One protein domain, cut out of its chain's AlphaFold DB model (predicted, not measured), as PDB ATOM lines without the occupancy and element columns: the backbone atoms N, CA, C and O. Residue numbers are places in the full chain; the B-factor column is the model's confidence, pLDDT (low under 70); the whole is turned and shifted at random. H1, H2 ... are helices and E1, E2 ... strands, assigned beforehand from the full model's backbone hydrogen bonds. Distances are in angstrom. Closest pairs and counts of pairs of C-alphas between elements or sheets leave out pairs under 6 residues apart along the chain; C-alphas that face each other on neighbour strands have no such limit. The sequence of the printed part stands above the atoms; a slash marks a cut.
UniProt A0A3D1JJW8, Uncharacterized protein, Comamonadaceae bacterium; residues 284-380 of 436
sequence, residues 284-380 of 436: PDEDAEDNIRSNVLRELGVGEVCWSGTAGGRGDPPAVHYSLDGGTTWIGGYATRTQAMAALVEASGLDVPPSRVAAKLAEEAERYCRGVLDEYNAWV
ATOM      1  N   PRO A 284     -10.906 -51.964 -24.108       95.56
ATOM      2  CA  PRO A 284     -11.530 -51.254 -25.217       95.56
ATOM      3  C   PRO A 284     -12.880 -51.888 -25.569       95.56
ATOM      4  O   PRO A 284     -13.028 -53.110 -25.534       95.56
ATOM      5  N   ASP A 285     -13.855 -51.049 -25.910       92.75
ATOM      6  CA  ASP A 285     -15.076 -51.488 -26.585       92.75
ATOM      7  C   ASP A 285     -14.790 -51.738 -28.080       92.75
ATOM      8  O   ASP A 285     -13.668 -51.541 -28.555       92.75
ATOM      9  N   GLU A 286     -15.797 -52.197 -28.827       88.94
ATOM     10  CA  GLU A 286     -15.654 -52.519 -30.255       88.94
ATOM     11  C   GLU A 286     -15.156 -51.312 -31.072       88.94
ATOM     12  O   GLU A 286     -14.251 -51.448 -31.897       88.94
ATOM     13  N   ASP A 287     -15.678 -50.113 -30.797       88.31
ATOM     14  CA  ASP A 287     -15.307 -48.896 -31.521       88.31
ATOM     15  C   ASP A 287     -13.877 -48.427 -31.182       88.31
ATOM     16  O   ASP A 287     -13.123 -48.005 -32.070       88.31
ATOM     17  N   ALA A 288     -13.469 -48.515 -29.912       92.69
ATOM     18  CA  ALA A 288     -12.105 -48.232 -29.469       92.69
ATOM     19  C   ALA A 288     -11.113 -49.233 -30.076       92.69
ATOM     20  O   ALA A 288     -10.055 -48.835 -30.570       92.69
ATOM     21  N   GLU A 289     -11.461 -50.521 -30.096       92.31
ATOM     22  CA  GLU A 289     -10.655 -51.567 -30.721       92.31
ATOM     23  C   GLU A 289     -10.488 -51.323 -32.229       92.31
ATOM     24  O   GLU A 289      -9.373 -51.410 -32.754       92.31
ATOM     25  N   ASP A 290     -11.557 -50.938 -32.921       89.19
ATOM     26  CA  ASP A 290     -11.510 -50.566 -34.332       89.19
ATOM     27  C   ASP A 290     -10.604 -49.354 -34.585       89.19
ATOM     28  O   ASP A 290      -9.834 -49.336 -35.553       89.19
ATOM     29  N   ASN A 291     -10.662 -48.334 -33.723       91.12
ATOM     30  CA  ASN A 291      -9.781 -47.169 -33.810       91.12
ATOM     31  C   ASN A 291      -8.308 -47.551 -33.593       91.12
ATOM     32  O   ASN A 291      -7.449 -47.133 -34.377       91.12
ATOM     33  N   ILE A 292      -8.019 -48.378 -32.583       94.62
ATOM     34  CA  ILE A 292      -6.679 -48.913 -32.298       94.62
ATOM     35  C   ILE A 292      -6.145 -49.675 -33.513       94.62
ATOM     36  O   ILE A 292      -5.062 -49.376 -34.024       94.62
ATOM     37  N   ARG A 293      -6.923 -50.630 -34.035       92.12
ATOM     38  CA  ARG A 293      -6.537 -51.440 -35.198       92.12
ATOM     39  C   ARG A 293      -6.286 -50.565 -36.423       92.12
ATOM     40  O   ARG A 293      -5.250 -50.712 -37.069       92.12
ATOM     41  N   SER A 294      -7.175 -49.615 -36.709       89.75
ATOM     42  CA  SER A 294      -7.017 -48.681 -37.828       89.75
ATOM     43  C   SER A 294      -5.743 -47.835 -37.703       89.75
ATOM     44  O   SER A 294      -5.024 -47.651 -38.688       89.75
ATOM     45  N   ASN A 295      -5.425 -47.337 -36.504       92.81
ATOM     46  CA  ASN A 295      -4.204 -46.565 -36.270       92.81
ATOM     47  C   ASN A 295      -2.943 -47.399 -36.514       92.81
ATOM     48  O   ASN A 295      -2.034 -46.929 -37.202       92.81
ATOM     49  N   VAL A 296      -2.916 -48.642 -36.026       93.44
ATOM     50  CA  VAL A 296      -1.786 -49.560 -36.231       93.44
ATOM     51  C   VAL A 296      -1.599 -49.911 -37.703       93.44
ATOM     52  O   VAL A 296      -0.473 -49.882 -38.197       93.44
ATOM     53  N   LEU A 297      -2.679 -50.213 -38.432       90.31
ATOM     54  CA  LEU A 297      -2.598 -50.517 -39.864       90.31
ATOM     55  C   LEU A 297      -2.030 -49.335 -40.659       90.31
ATOM     56  O   LEU A 297      -1.155 -49.528 -41.508       90.31
ATOM     57  N   ARG A 298      -2.461 -48.112 -40.335       90.56
ATOM     58  CA  ARG A 298      -1.922 -46.888 -40.935       90.56
ATOM     59  C   ARG A 298      -0.440 -46.704 -40.623       90.56
ATOM     60  O   ARG A 298       0.345 -46.457 -41.534       90.56
ATOM     61  N   GLU A 299      -0.034 -46.864 -39.365       91.81
ATOM     62  CA  GLU A 299       1.371 -46.723 -38.952       91.81
ATOM     63  C   GLU A 299       2.282 -47.770 -39.614       91.81
ATOM     64  O   GLU A 299       3.416 -47.479 -39.998       91.81
ATOM     65  N   LEU A 300       1.778 -48.991 -39.796       90.88
ATOM     66  CA  LEU A 300       2.486 -50.068 -40.485       90.88
ATOM     67  C   LEU A 300       2.529 -49.893 -42.012       90.88
ATOM     68  O   LEU A 300       3.172 -50.696 -42.689       90.88
ATOM     69  N   GLY A 301       1.885 -48.854 -42.553       88.81
ATOM     70  CA  GLY A 301       1.829 -48.577 -43.987       88.81
ATOM     71  C   GLY A 301       0.905 -49.517 -44.762       88.81
ATOM     72  O   GLY A 301       1.042 -49.622 -45.976       88.81
ATOM     73  N   VAL A 302      -0.013 -50.207 -44.075       89.06
ATOM     74  CA  VAL A 302      -1.003 -51.100 -44.695       89.06
ATOM     75  C   VAL A 302      -2.081 -50.294 -45.411       89.06
ATOM     76  O   VAL A 302      -2.489 -50.661 -46.508       89.06
ATOM     77  N   GLY A 303      -2.507 -49.181 -44.812       90.06
ATOM     78  CA  GLY A 303      -3.487 -48.262 -45.381       90.06
ATOM     79  C   GLY A 303      -4.440 -47.717 -44.324       90.06
ATOM     80  O   GLY A 303      -4.162 -47.791 -43.128       90.06
ATOM     81  N   GLU A 304      -5.562 -47.163 -44.769       92.12
ATOM     82  CA  GLU A 304      -6.525 -46.467 -43.910       92.12
ATOM     83  C   GLU A 304      -7.958 -46.917 -44.202       92.12
ATOM     84  O   GLU A 304      -8.281 -47.271 -45.336       92.12
ATOM     85  N   VAL A 305      -8.830 -46.871 -43.193       90.75
ATOM     86  CA  VAL A 305     -10.273 -47.107 -43.339       90.75
ATOM     87  C   VAL A 305     -11.060 -45.860 -42.951       90.75
ATOM     88  O   VAL A 305     -10.712 -45.171 -41.994       90.75
ATOM     89  N   CYS A 306     -12.139 -45.563 -43.674       89.56
ATOM     90  CA  CYS A 306     -13.039 -44.465 -43.332       89.56
ATOM     91  C   CYS A 306     -14.509 -44.832 -43.545       89.56
ATOM     92  O   CYS A 306     -14.856 -45.661 -44.391       89.56
ATOM     93  N   TRP A 307     -15.374 -44.186 -42.766       87.25
ATOM     94  CA  TRP A 307     -16.808 -44.163 -43.025       87.25
ATOM     95  C   TRP A 307     -17.127 -43.075 -44.048       87.25
ATOM     96  O   TRP A 307     -16.612 -41.961 -43.966       87.25
ATOM     97  N   SER A 308     -18.025 -43.386 -44.973       86.50
ATOM     98  CA  SER A 308     -18.632 -42.416 -45.884       86.50
ATOM     99  C   SER A 308     -20.133 -42.661 -45.984       86.50
ATOM    100  O   SER A 308     -20.606 -43.748 -45.656       86.50
ATOM    101  N   GLY A 309     -20.870 -41.683 -46.501       83.25
ATOM    102  CA  GLY A 309     -22.320 -41.764 -46.648       83.25
ATOM    103  C   GLY A 309     -23.068 -41.110 -45.490       83.25
ATOM    104  O   GLY A 309     -22.477 -40.638 -44.519       83.25
ATOM    105  N   THR A 310     -24.392 -41.036 -45.615       80.12
ATOM    106  CA  THR A 310     -25.249 -40.312 -44.664       80.12
ATOM    107  C   THR A 310     -26.104 -41.284 -43.865       80.12
ATOM    108  O   THR A 310     -26.884 -42.049 -44.435       80.12
ATOM    109  N   ALA A 311     -26.030 -41.217 -42.533       74.31
ATOM    110  CA  ALA A 311     -26.908 -41.990 -41.658       74.31
ATOM    111  C   ALA A 311     -28.389 -41.706 -41.985       74.31
ATOM    112  O   ALA A 311     -28.840 -40.563 -41.961       74.31
ATOM    113  N   GLY A 312     -29.146 -42.749 -42.345       73.12
ATOM    114  CA  GLY A 312     -30.555 -42.634 -42.751       73.12
ATOM    115  C   GLY A 312     -30.797 -42.180 -44.202       73.12
ATOM    116  O   GLY A 312     -31.951 -42.044 -44.616       73.12
ATOM    117  N   GLY A 313     -29.746 -41.976 -45.003       73.19
ATOM    118  CA  GLY A 313     -29.855 -41.627 -46.419       73.19
ATOM    119  C   GLY A 313     -30.297 -42.814 -47.282       73.19
ATOM    120  O   GLY A 313     -29.619 -43.832 -47.347       73.19
ATOM    121  N   ARG A 314     -31.418 -42.690 -48.011       72.44
ATOM    122  CA  ARG A 314     -31.903 -43.755 -48.923       72.44
ATOM    123  C   ARG A 314     -31.054 -43.945 -50.188       72.44
ATOM    124  O   ARG A 314     -31.171 -44.988 -50.820       72.44
ATOM    125  N   GLY A 315     -30.285 -42.931 -50.589       75.88
ATOM    126  CA  GLY A 315     -29.475 -42.949 -51.815       75.88
ATOM    127  C   GLY A 315     -27.975 -43.145 -51.592       75.88
ATOM    128  O   GLY A 315     -27.277 -43.442 -52.553       75.88
ATOM    129  N   ASP A 316     -27.504 -42.980 -50.354       79.31
ATOM    130  CA  ASP A 316     -26.086 -43.036 -49.978       79.31
ATOM    131  C   ASP A 316     -25.963 -43.500 -48.513       79.31
ATOM    132  O   ASP A 316     -25.768 -42.680 -47.606       79.31
ATOM    133  N   PRO A 317     -26.248 -44.789 -48.244       82.25
ATOM    134  CA  PRO A 317     -26.203 -45.330 -46.892       82.25
ATOM    135  C   PRO A 317     -24.765 -45.330 -46.348       82.25
ATOM    136  O   PRO A 317     -23.823 -45.417 -47.137       82.25
ATOM    137  N   PRO A 318     -24.574 -45.286 -45.015       87.25
ATOM    138  CA  PRO A 318     -23.250 -45.387 -44.417       87.25
ATOM    139  C   PRO A 318     -22.556 -46.674 -44.854       87.25
ATOM    140  O   PRO A 318     -23.117 -47.762 -44.711       87.25
ATOM    141  N   ALA A 319     -21.342 -46.545 -45.372       90.06
ATOM    142  CA  ALA A 319     -20.512 -47.675 -45.749       90.06
ATOM    143  C   ALA A 319     -19.045 -47.384 -45.432       90.06
ATOM    144  O   ALA A 319     -18.595 -46.234 -45.473       90.06
ATOM    145  N   VAL A 320     -18.296 -48.442 -45.141       90.44
ATOM    146  CA  VAL A 320     -16.861 -48.358 -44.883       90.44
ATOM    147  C   VAL A 320     -16.091 -48.604 -46.170       90.44
ATOM    148  O   VAL A 320     -16.385 -49.527 -46.936       90.44
ATOM    149  N   HIS A 321     -15.072 -47.786 -46.384       92.38
ATOM    150  CA  HIS A 321     -14.131 -47.910 -47.486       92.38
ATOM    151  C   HIS A 321     -12.713 -47.979 -46.933       92.38
ATOM    152  O   HIS A 321     -12.435 -47.460 -45.851       92.38
ATOM    153  N   TYR A 322     -11.813 -48.602 -47.685       93.56
ATOM    154  CA  TYR A 322     -10.388 -48.595 -47.383       93.56
ATOM    155  C   TYR A 322      -9.593 -47.885 -48.477       93.56
ATOM    156  O   TYR A 322     -10.043 -47.760 -49.618       93.56
ATOM    157  N   SER A 323      -8.395 -47.435 -48.126       92.62
ATOM    158  CA  SER A 323      -7.441 -46.802 -49.023       92.62
ATOM    159  C   SER A 323      -6.046 -47.380 -48.800       92.62
ATOM    160  O   SER A 323      -5.600 -47.517 -47.662       92.62
ATOM    161  N   LEU A 324      -5.357 -47.696 -49.897       91.31
ATOM    162  CA  LEU A 324      -3.962 -48.156 -49.902       91.31
ATOM    163  C   LEU A 324      -2.961 -47.007 -50.117       91.31
ATOM    164  O   LEU A 324      -1.758 -47.200 -49.971       91.31
ATOM    165  N   ASP A 325      -3.437 -45.819 -50.499       88.31
ATOM    166  CA  ASP A 325      -2.624 -44.685 -50.956       88.31
ATOM    167  C   ASP A 325      -2.810 -43.426 -50.090       88.31
ATOM    168  O   ASP A 325      -2.654 -42.296 -50.561       88.31
ATOM    169  N   GLY A 326      -3.145 -43.627 -48.811       82.88
ATOM    170  CA  GLY A 326      -3.294 -42.555 -47.820       82.88
ATOM    171  C   GLY A 326      -4.504 -41.654 -48.066       82.88
ATOM    172  O   GLY A 326      -4.430 -40.445 -47.858       82.88
ATOM    173  N   GLY A 327      -5.604 -42.223 -48.561       85.69
ATOM    174  CA  GLY A 327      -6.883 -41.538 -48.746       85.69
ATOM    175  C   GLY A 327      -7.062 -40.858 -50.103       85.69
ATOM    176  O   GLY A 327      -7.991 -40.063 -50.259       85.69
ATOM    177  N   THR A 328      -6.213 -41.161 -51.093       87.19
ATOM    178  CA  THR A 328      -6.349 -40.613 -52.455       87.19
ATOM    179  C   THR A 328      -7.393 -41.389 -53.257       87.19
ATOM    180  O   THR A 328      -8.218 -40.793 -53.953       87.19
ATOM    181  N   THR A 329      -7.399 -42.715 -53.135       90.56
ATOM    182  CA  THR A 329      -8.425 -43.596 -53.688       90.56
ATOM    183  C   THR A 329      -9.074 -44.430 -52.593       90.56
ATOM    184  O   THR A 329      -8.411 -44.936 -51.688       90.56
ATOM    185  N   TRP A 330     -10.399 -44.566 -52.692       92.12
ATOM    186  CA  TRP A 330     -11.227 -45.306 -51.746       92.12
ATOM    187  C   TRP A 330     -11.901 -46.473 -52.458       92.12
ATOM    188  O   TRP A 330     -12.534 -46.303 -53.502       92.12
ATOM    189  N   ILE A 331     -11.739 -47.663 -51.893       92.12
ATOM    190  CA  ILE A 331     -12.226 -48.930 -52.430       92.12
ATOM    191  C   ILE A 331     -13.155 -49.543 -51.386       92.12
ATOM    192  O   ILE A 331     -12.842 -49.555 -50.196       92.12
ATOM    193  N   GLY A 332     -14.305 -50.061 -51.814       90.25
ATOM    194  CA  GLY A 332     -15.201 -50.793 -50.922       90.25
ATOM    195  C   GLY A 332     -16.660 -50.369 -51.013       90.25
ATOM    196  O   GLY A 332     -17.193 -50.210 -52.110       90.25
ATOM    197  N   GLY A 333     -17.289 -50.289 -49.838       89.00
ATOM    198  CA  GLY A 333     -18.739 -50.315 -49.631       89.00
ATOM    199  C   GLY A 333     -19.137 -51.382 -48.601       89.00
ATOM    200  O   GLY A 333     -20.120 -52.096 -48.791       89.00
ATOM    201  N   TYR A 334     -18.322 -51.560 -47.559       90.69
ATOM    202  CA  TYR A 334     -18.496 -52.599 -46.543       90.69
ATOM    203  C   TYR A 334     -19.486 -52.159 -45.465       90.69
ATOM    204  O   TYR A 334     -19.608 -50.972 -45.169       90.69
ATOM    205  N   ALA A 335     -20.166 -53.129 -44.852       87.12
ATOM    206  CA  ALA A 335     -21.126 -52.849 -43.788       87.12
ATOM    207  C   ALA A 335     -20.442 -52.533 -42.451       87.12
ATOM    208  O   ALA A 335     -21.011 -51.810 -41.640       87.12
ATOM    209  N   THR A 336     -19.243 -53.075 -42.215       86.50
ATOM    210  CA  THR A 336     -18.504 -52.900 -40.957       86.50
ATOM    211  C   THR A 336     -17.031 -52.588 -41.200       86.50
ATOM    212  O   THR A 336     -16.462 -52.929 -42.246       86.50
ATOM    213  N   ARG A 337     -16.392 -51.957 -40.210       86.06
ATOM    214  CA  ARG A 337     -14.956 -51.655 -40.236       86.06
ATOM    215  C   ARG A 337     -14.111 -52.918 -40.234       86.06
ATOM    216  O   ARG A 337     -13.193 -53.007 -41.043       86.06
ATOM    217  N   THR A 338     -14.478 -53.926 -39.450       85.12
ATOM    218  CA  THR A 338     -13.827 -55.245 -39.451       85.12
ATOM    219  C   THR A 338     -13.733 -55.853 -40.850       85.12
ATOM    220  O   THR A 338     -12.667 -56.317 -41.254       85.12
ATOM    221  N   GLN A 339     -14.817 -55.802 -41.634       89.25
ATOM    222  CA  GLN A 339     -14.816 -56.301 -43.015       89.25
ATOM    223  C   GLN A 339     -13.881 -55.491 -43.918       89.25
ATOM    224  O   GLN A 339     -13.106 -56.071 -44.679       89.25
ATOM    225  N   ALA A 340     -13.931 -54.160 -43.820       90.19
ATOM    226  CA  ALA A 340     -13.069 -53.283 -44.606       90.19
ATOM    227  C   ALA A 340     -11.584 -53.459 -44.251       90.19
ATOM    228  O   ALA A 340     -10.750 -53.504 -45.149       90.19
ATOM    229  N   MET A 341     -11.252 -53.608 -42.966       88.81
ATOM    230  CA  MET A 341      -9.886 -53.843 -42.493       88.81
ATOM    231  C   MET A 341      -9.349 -55.200 -42.955       88.81
ATOM    232  O   MET A 341      -8.208 -55.275 -43.402       88.81
ATOM    233  N   ALA A 342     -10.160 -56.261 -42.907       87.81
ATOM    234  CA  ALA A 342      -9.757 -57.570 -43.423       87.81
ATOM    235  C   ALA A 342      -9.442 -57.508 -44.929       87.81
ATOM    236  O   ALA A 342      -8.393 -57.985 -45.362       87.81
ATOM    237  N   ALA A 343     -10.308 -56.849 -45.707       90.12
ATOM    238  CA  ALA A 343     -10.088 -56.641 -47.135       90.12
ATOM    239  C   ALA A 343      -8.864 -55.756 -47.424       90.12
ATOM    240  O   ALA A 343      -8.123 -56.029 -48.364       90.12
ATOM    241  N   LEU A 344      -8.627 -54.723 -46.608       90.75
ATOM    242  CA  LEU A 344      -7.449 -53.860 -46.698       90.75
ATOM    243  C   LEU A 344      -6.156 -54.656 -46.481       90.75
ATOM    244  O   LEU A 344      -5.225 -54.539 -47.275       90.75
ATOM    245  N   VAL A 345      -6.099 -55.475 -45.424       88.25
ATOM    246  CA  VAL A 345      -4.930 -56.311 -45.118       88.25
ATOM    247  C   VAL A 345      -4.651 -57.272 -46.273       88.25
ATOM    248  O   VAL A 345      -3.514 -57.328 -46.744       88.25
ATOM    249  N   GLU A 346      -5.679 -57.953 -46.786       89.62
ATOM    250  CA  GLU A 346      -5.557 -58.842 -47.949       89.62
ATOM    251  C   GLU A 346      -5.058 -58.091 -49.196       89.62
ATOM    252  O   GLU A 346      -4.117 -58.535 -49.856       89.62
ATOM    253  N   ALA A 347      -5.638 -56.925 -49.494       89.81
ATOM    254  CA  ALA A 347      -5.298 -56.124 -50.668       89.81
ATOM    255  C   ALA A 347      -3.902 -55.487 -50.592       89.81
ATOM    256  O   ALA A 347      -3.268 -55.282 -51.628       89.81
ATOM    257  N   SER A 348      -3.414 -55.182 -49.386       88.38
ATOM    258  CA  SER A 348      -2.100 -54.559 -49.188       88.38
ATOM    259  C   SER A 348      -0.948 -55.440 -49.673       88.38
ATOM    260  O   SER A 348       0.096 -54.929 -50.076       88.38
ATOM    261  N   GLY A 349      -1.118 -56.767 -49.616       84.81
ATOM    262  CA  GLY A 349      -0.062 -57.737 -49.911       84.81
ATOM    263  C   GLY A 349       1.178 -57.612 -49.012       84.81
ATOM    264  O   GLY A 349       2.204 -58.221 -49.317       84.81
ATOM    265  N   LEU A 350       1.115 -56.818 -47.935       84.00
ATOM    266  CA  LEU A 350       2.225 -56.623 -47.012       84.00
ATOM    267  C   LEU A 350       2.315 -57.797 -46.039       84.00
ATOM    268  O   LEU A 350       1.397 -58.062 -45.268       84.00
ATOM    269  N   ASP A 351       3.468 -58.461 -46.035       84.38
ATOM    270  CA  ASP A 351       3.786 -59.505 -45.064       84.38
ATOM    271  C   ASP A 351       4.400 -58.871 -43.808       84.38
ATOM    272  O   ASP A 351       5.617 -58.685 -43.696       84.38
ATOM    273  N   VAL A 352       3.540 -58.448 -42.876       81.50
ATOM    274  CA  VAL A 352       3.973 -57.935 -41.571       81.50
ATOM    275  C   VAL A 352       3.982 -59.088 -40.563       81.50
ATOM    276  O   VAL A 352       2.945 -59.720 -40.363       81.50
ATOM    277  N   PRO A 353       5.107 -59.346 -39.863       86.50
ATOM    278  CA  PRO A 353       5.162 -60.406 -38.862       86.50
ATOM    279  C   PRO A 353       4.064 -60.242 -37.796       86.50
ATOM    280  O   PRO A 353       3.963 -59.154 -37.220       86.50
ATOM    281  N   PRO A 354       3.304 -61.301 -37.447       85.44
ATOM    282  CA  PRO A 354       2.224 -61.211 -36.459       85.44
ATOM    283  C   PRO A 354       2.670 -60.650 -35.105       85.44
ATOM    284  O   PRO A 354       1.961 -59.859 -34.492       85.44
ATOM    285  N   SER A 355       3.891 -60.976 -34.668       86.81
ATOM    286  CA  SER A 355       4.473 -60.441 -33.431       86.81
ATOM    287  C   SER A 355       4.691 -58.927 -33.470       86.81
ATOM    288  O   SER A 355       4.552 -58.259 -32.448       86.81
ATOM    289  N   ARG A 356       5.006 -58.365 -34.644       89.19
ATOM    290  CA  ARG A 356       5.152 -56.918 -34.828       89.19
ATOM    291  C   ARG A 356       3.795 -56.221 -34.789       89.19
ATOM    292  O   ARG A 356       3.704 -55.146 -34.207       89.19
ATOM    293  N   VAL A 357       2.767 -56.831 -35.381       89.62
ATOM    294  CA  VAL A 357       1.388 -56.324 -35.311       89.62
ATOM    295  C   VAL A 357       0.898 -56.332 -33.865       89.62
ATOM    296  O   VAL A 357       0.461 -55.299 -33.375       89.62
ATOM    297  N   ALA A 358       1.058 -57.451 -33.152       89.38
ATOM    298  CA  ALA A 358       0.665 -57.574 -31.749       89.38
ATOM    299  C   ALA A 358       1.372 -56.546 -30.846       89.38
ATOM    300  O   ALA A 358       0.723 -55.893 -30.034       89.38
ATOM    301  N   ALA A 359       2.681 -56.339 -31.030       92.06
ATOM    302  CA  ALA A 359       3.425 -55.329 -30.276       92.06
ATOM    303  C   ALA A 359       2.908 -53.903 -30.536       92.06
ATOM    304  O   ALA A 359       2.783 -53.118 -29.599       92.06
ATOM    305  N   LYS A 360       2.582 -53.578 -31.793       95.44
ATOM    306  CA  LYS A 360       2.030 -52.267 -32.158       95.44
ATOM    307  C   LYS A 360       0.611 -52.062 -31.643       95.44
ATOM    308  O   LYS A 360       0.298 -50.972 -31.189       95.44
ATOM    309  N   LEU A 361      -0.213 -53.105 -31.654       95.50
ATOM    310  CA  LEU A 361      -1.544 -53.082 -31.047       95.50
ATOM    311  C   LEU A 361      -1.479 -52.823 -29.540       95.50
ATOM    312  O   LEU A 361      -2.244 -52.004 -29.046       95.50
ATOM    313  N   ALA A 362      -0.548 -53.456 -28.825       94.75
ATOM    314  CA  ALA A 362      -0.364 -53.217 -27.395       94.75
ATOM    315  C   ALA A 362       0.102 -51.777 -27.094       94.75
ATOM    316  O   ALA A 362      -0.448 -51.125 -26.211       94.75
ATOM    317  N   GLU A 363       1.080 -51.262 -27.852       96.69
ATOM    318  CA  GLU A 363       1.554 -49.871 -27.736       96.69
ATOM    319  C   GLU A 363       0.424 -48.865 -28.004       96.69
ATOM    320  O   GLU A 363       0.232 -47.902 -27.259       96.69
ATOM    321  N   GLU A 364      -0.352 -49.113 -29.057       97.75
ATOM    322  CA  GLU A 364      -1.476 -48.272 -29.443       97.75
ATOM    323  C   GLU A 364      -2.611 -48.311 -28.416       97.75
ATOM    324  O   GLU A 364      -3.156 -47.261 -28.087       97.75
ATOM    325  N   ALA A 365      -2.942 -49.487 -27.877       97.81
ATOM    326  CA  ALA A 365      -3.953 -49.636 -26.834       97.81
ATOM    327  C   ALA A 365      -3.568 -48.861 -25.569       97.81
ATOM    328  O   ALA A 365      -4.398 -48.150 -25.008       97.81
ATOM    329  N   GLU A 366      -2.297 -48.916 -25.156       97.62
ATOM    330  CA  GLU A 366      -1.804 -48.118 -24.033       97.62
ATOM    331  C   GLU A 366      -1.924 -46.612 -24.315       97.62
ATOM    332  O   GLU A 366      -2.386 -45.847 -23.464       97.62
ATOM    333  N   ARG A 367      -1.536 -46.173 -25.517       97.25
ATOM    334  CA  ARG A 367      -1.643 -44.769 -25.926       97.25
ATOM    335  C   ARG A 367      -3.094 -44.292 -25.959       97.25
ATOM    336  O   ARG A 367      -3.369 -43.183 -25.507       97.25
ATOM    337  N   TYR A 368      -4.000 -45.108 -26.490       97.19
ATOM    338  CA  TYR A 368      -5.430 -44.820 -26.538       97.19
ATOM    339  C   TYR A 368      -6.006 -44.725 -25.123       97.19
ATOM    340  O   TYR A 368      -6.636 -43.728 -24.782       97.19
ATOM    341  N   CYS A 369      -5.686 -45.701 -24.269       97.75
ATOM    342  CA  CYS A 369      -6.071 -45.721 -22.862       97.75
ATOM    343  C   CYS A 369      -5.636 -44.446 -22.133       97.75
ATOM    344  O   CYS A 369      -6.435 -43.852 -21.422       97.75
ATOM    345  N   ARG A 370      -4.402 -43.964 -22.340       96.69
ATOM    346  CA  ARG A 370      -3.942 -42.700 -21.735       96.69
ATOM    347  C   ARG A 370      -4.841 -41.517 -22.106       96.69
ATOM    348  O   ARG A 370      -5.209 -40.771 -21.212       96.69
ATOM    349  N   GLY A 371      -5.233 -41.400 -23.376       94.38
ATOM    350  CA  GLY A 371      -6.160 -40.353 -23.818       94.38
ATOM    351  C   GLY A 371      -7.544 -40.468 -23.173       94.38
ATOM    352  O   GLY A 371      -8.098 -39.465 -22.741       94.38
ATOM    353  N   VAL A 372      -8.068 -41.690 -23.027       95.56
ATOM    354  CA  VAL A 372      -9.326 -41.946 -22.298       95.56
ATOM    355  C   VAL A 372      -9.208 -41.537 -20.827       95.56
ATOM    356  O   VAL A 372     -10.123 -40.944 -20.257       95.56
ATOM    357  N   LEU A 373      -8.078 -41.857 -20.190       96.12
ATOM    358  CA  LEU A 373      -7.858 -41.567 -18.777       96.12
ATOM    359  C   LEU A 373      -7.736 -40.073 -18.487       96.12
ATOM    360  O   LEU A 373      -8.065 -39.683 -17.374       96.12
ATOM    361  N   ASP A 374      -7.299 -39.247 -19.438       92.50
ATOM    362  CA  ASP A 374      -7.254 -37.793 -19.246       92.50
ATOM    363  C   ASP A 374      -8.667 -37.242 -18.976       92.50
ATOM    364  O   ASP A 374      -8.897 -36.581 -17.961       92.50
ATOM    365  N   GLU A 375      -9.644 -37.611 -19.810       92.69
ATOM    366  CA  GLU A 375     -11.045 -37.200 -19.651       92.69
ATOM    367  C   GLU A 375     -11.718 -37.892 -18.455       92.69
ATOM    368  O   GLU A 375     -12.397 -37.253 -17.650       92.69
ATOM    369  N   TYR A 376     -11.480 -39.195 -18.270       95.25
ATOM    370  CA  TYR A 376     -12.049 -39.935 -17.140       95.25
ATOM    371  C   TYR A 376     -11.543 -39.421 -15.785       95.25
ATOM    372  O   TYR A 376     -12.316 -39.346 -14.827       95.25
ATOM    373  N   ASN A 377     -10.266 -39.042 -15.689       95.88
ATOM    374  CA  ASN A 377      -9.707 -38.461 -14.472       95.88
ATOM    375  C   ASN A 377     -10.332 -37.097 -14.161       95.88
ATOM    376  O   ASN A 377     -10.624 -36.834 -12.998       95.88
ATOM    377  N   ALA A 378     -10.582 -36.249 -15.159       94.12
ATOM    378  CA  ALA A 378     -11.309 -34.999 -14.943       94.12
ATOM    379  C   ALA A 378     -12.732 -35.283 -14.418       94.12
ATOM    380  O   ALA A 378     -13.121 -34.805 -13.349       94.12
ATOM    381  N   TRP A 379     -13.467 -36.169 -15.096       95.00
ATOM    382  CA  TRP A 379     -14.836 -36.527 -14.720       95.00
ATOM    383  C   TRP A 379     -14.947 -37.108 -13.302       95.00
ATOM    384  O   TRP A 379     -15.768 -36.650 -12.507       95.00
ATOM    385  N   VAL A 380     -14.102 -38.081 -12.935       93.25
ATOM    386  CA  VAL A 380     -14.179 -38.746 -11.618       93.25
ATOM    387  C   VAL A 380     -13.820 -37.811 -10.456       93.25
ATOM    388  O   VAL A 380     -14.199 -38.077  -9.314       93.25
TER     389      VAL A 380
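What this domain is: This is residues 284 to 380 of the 436 residues of an uncharacterized protein of Comamonadaceae bacterium (UniProt A0A3D1JJW8). A small sheet, E1 E2 E3, has H2 over one face; H1 sits between that unit and the long helix H3, whose residues 373 to 380 stick out. The 97 printed residues hold H1 E1 E2 E3 H2 H3 in chain order: mixed, helices and strands. The sheet is an antiparallel meander, each strand the neighbour of the one before. The whole is only just compact, close to loose, with a radius of gyration of the C-alphas of 15.1 A; it is flat, spanning 43 by 37 by 20 A.

How they stand to each other: E1, residues 304 to 308, and E2, 319 to 323, form a hairpin, with N 306 and O 321 2.9 A apart, within hydrogen-bond range. E2 and E3, 331 to 334, form another, with N 322 and O 331 at 2.9 A. H2, 337 to 348, is on one face, making two layers, over E2 at a height over the sheet of 7.9 A. H1, 286 to 299, only grazes the sheet. H1 touches H3, 354 to 380, at a steep tilt of 52 degrees, opposite ways; the closest C-alphas, of Ile 292 and Glu 364, are 6.0 A apart. H2 and H3 are apart. Every O i to N i+4 pair is within hydrogen-bond range in H1 and H2, and 22 of 23 in H3.

Where its parts are: H1 begins at C-alpha 286 (-15.654, -52.519, -30.255) and is 20.0 A long. H2 is 15.9 A long. H3, 37.3 A long with a kink of 32 degrees near residue 374, ends at C-alpha 380 (-14.179, -38.746, -11.618).

The domain as a whole: The C-alphas farthest apart, of Gly 349 and Val 380, are 45.0 A apart. The printed part has no cut and no long link, and no printed residue is under 70 in pLDDT.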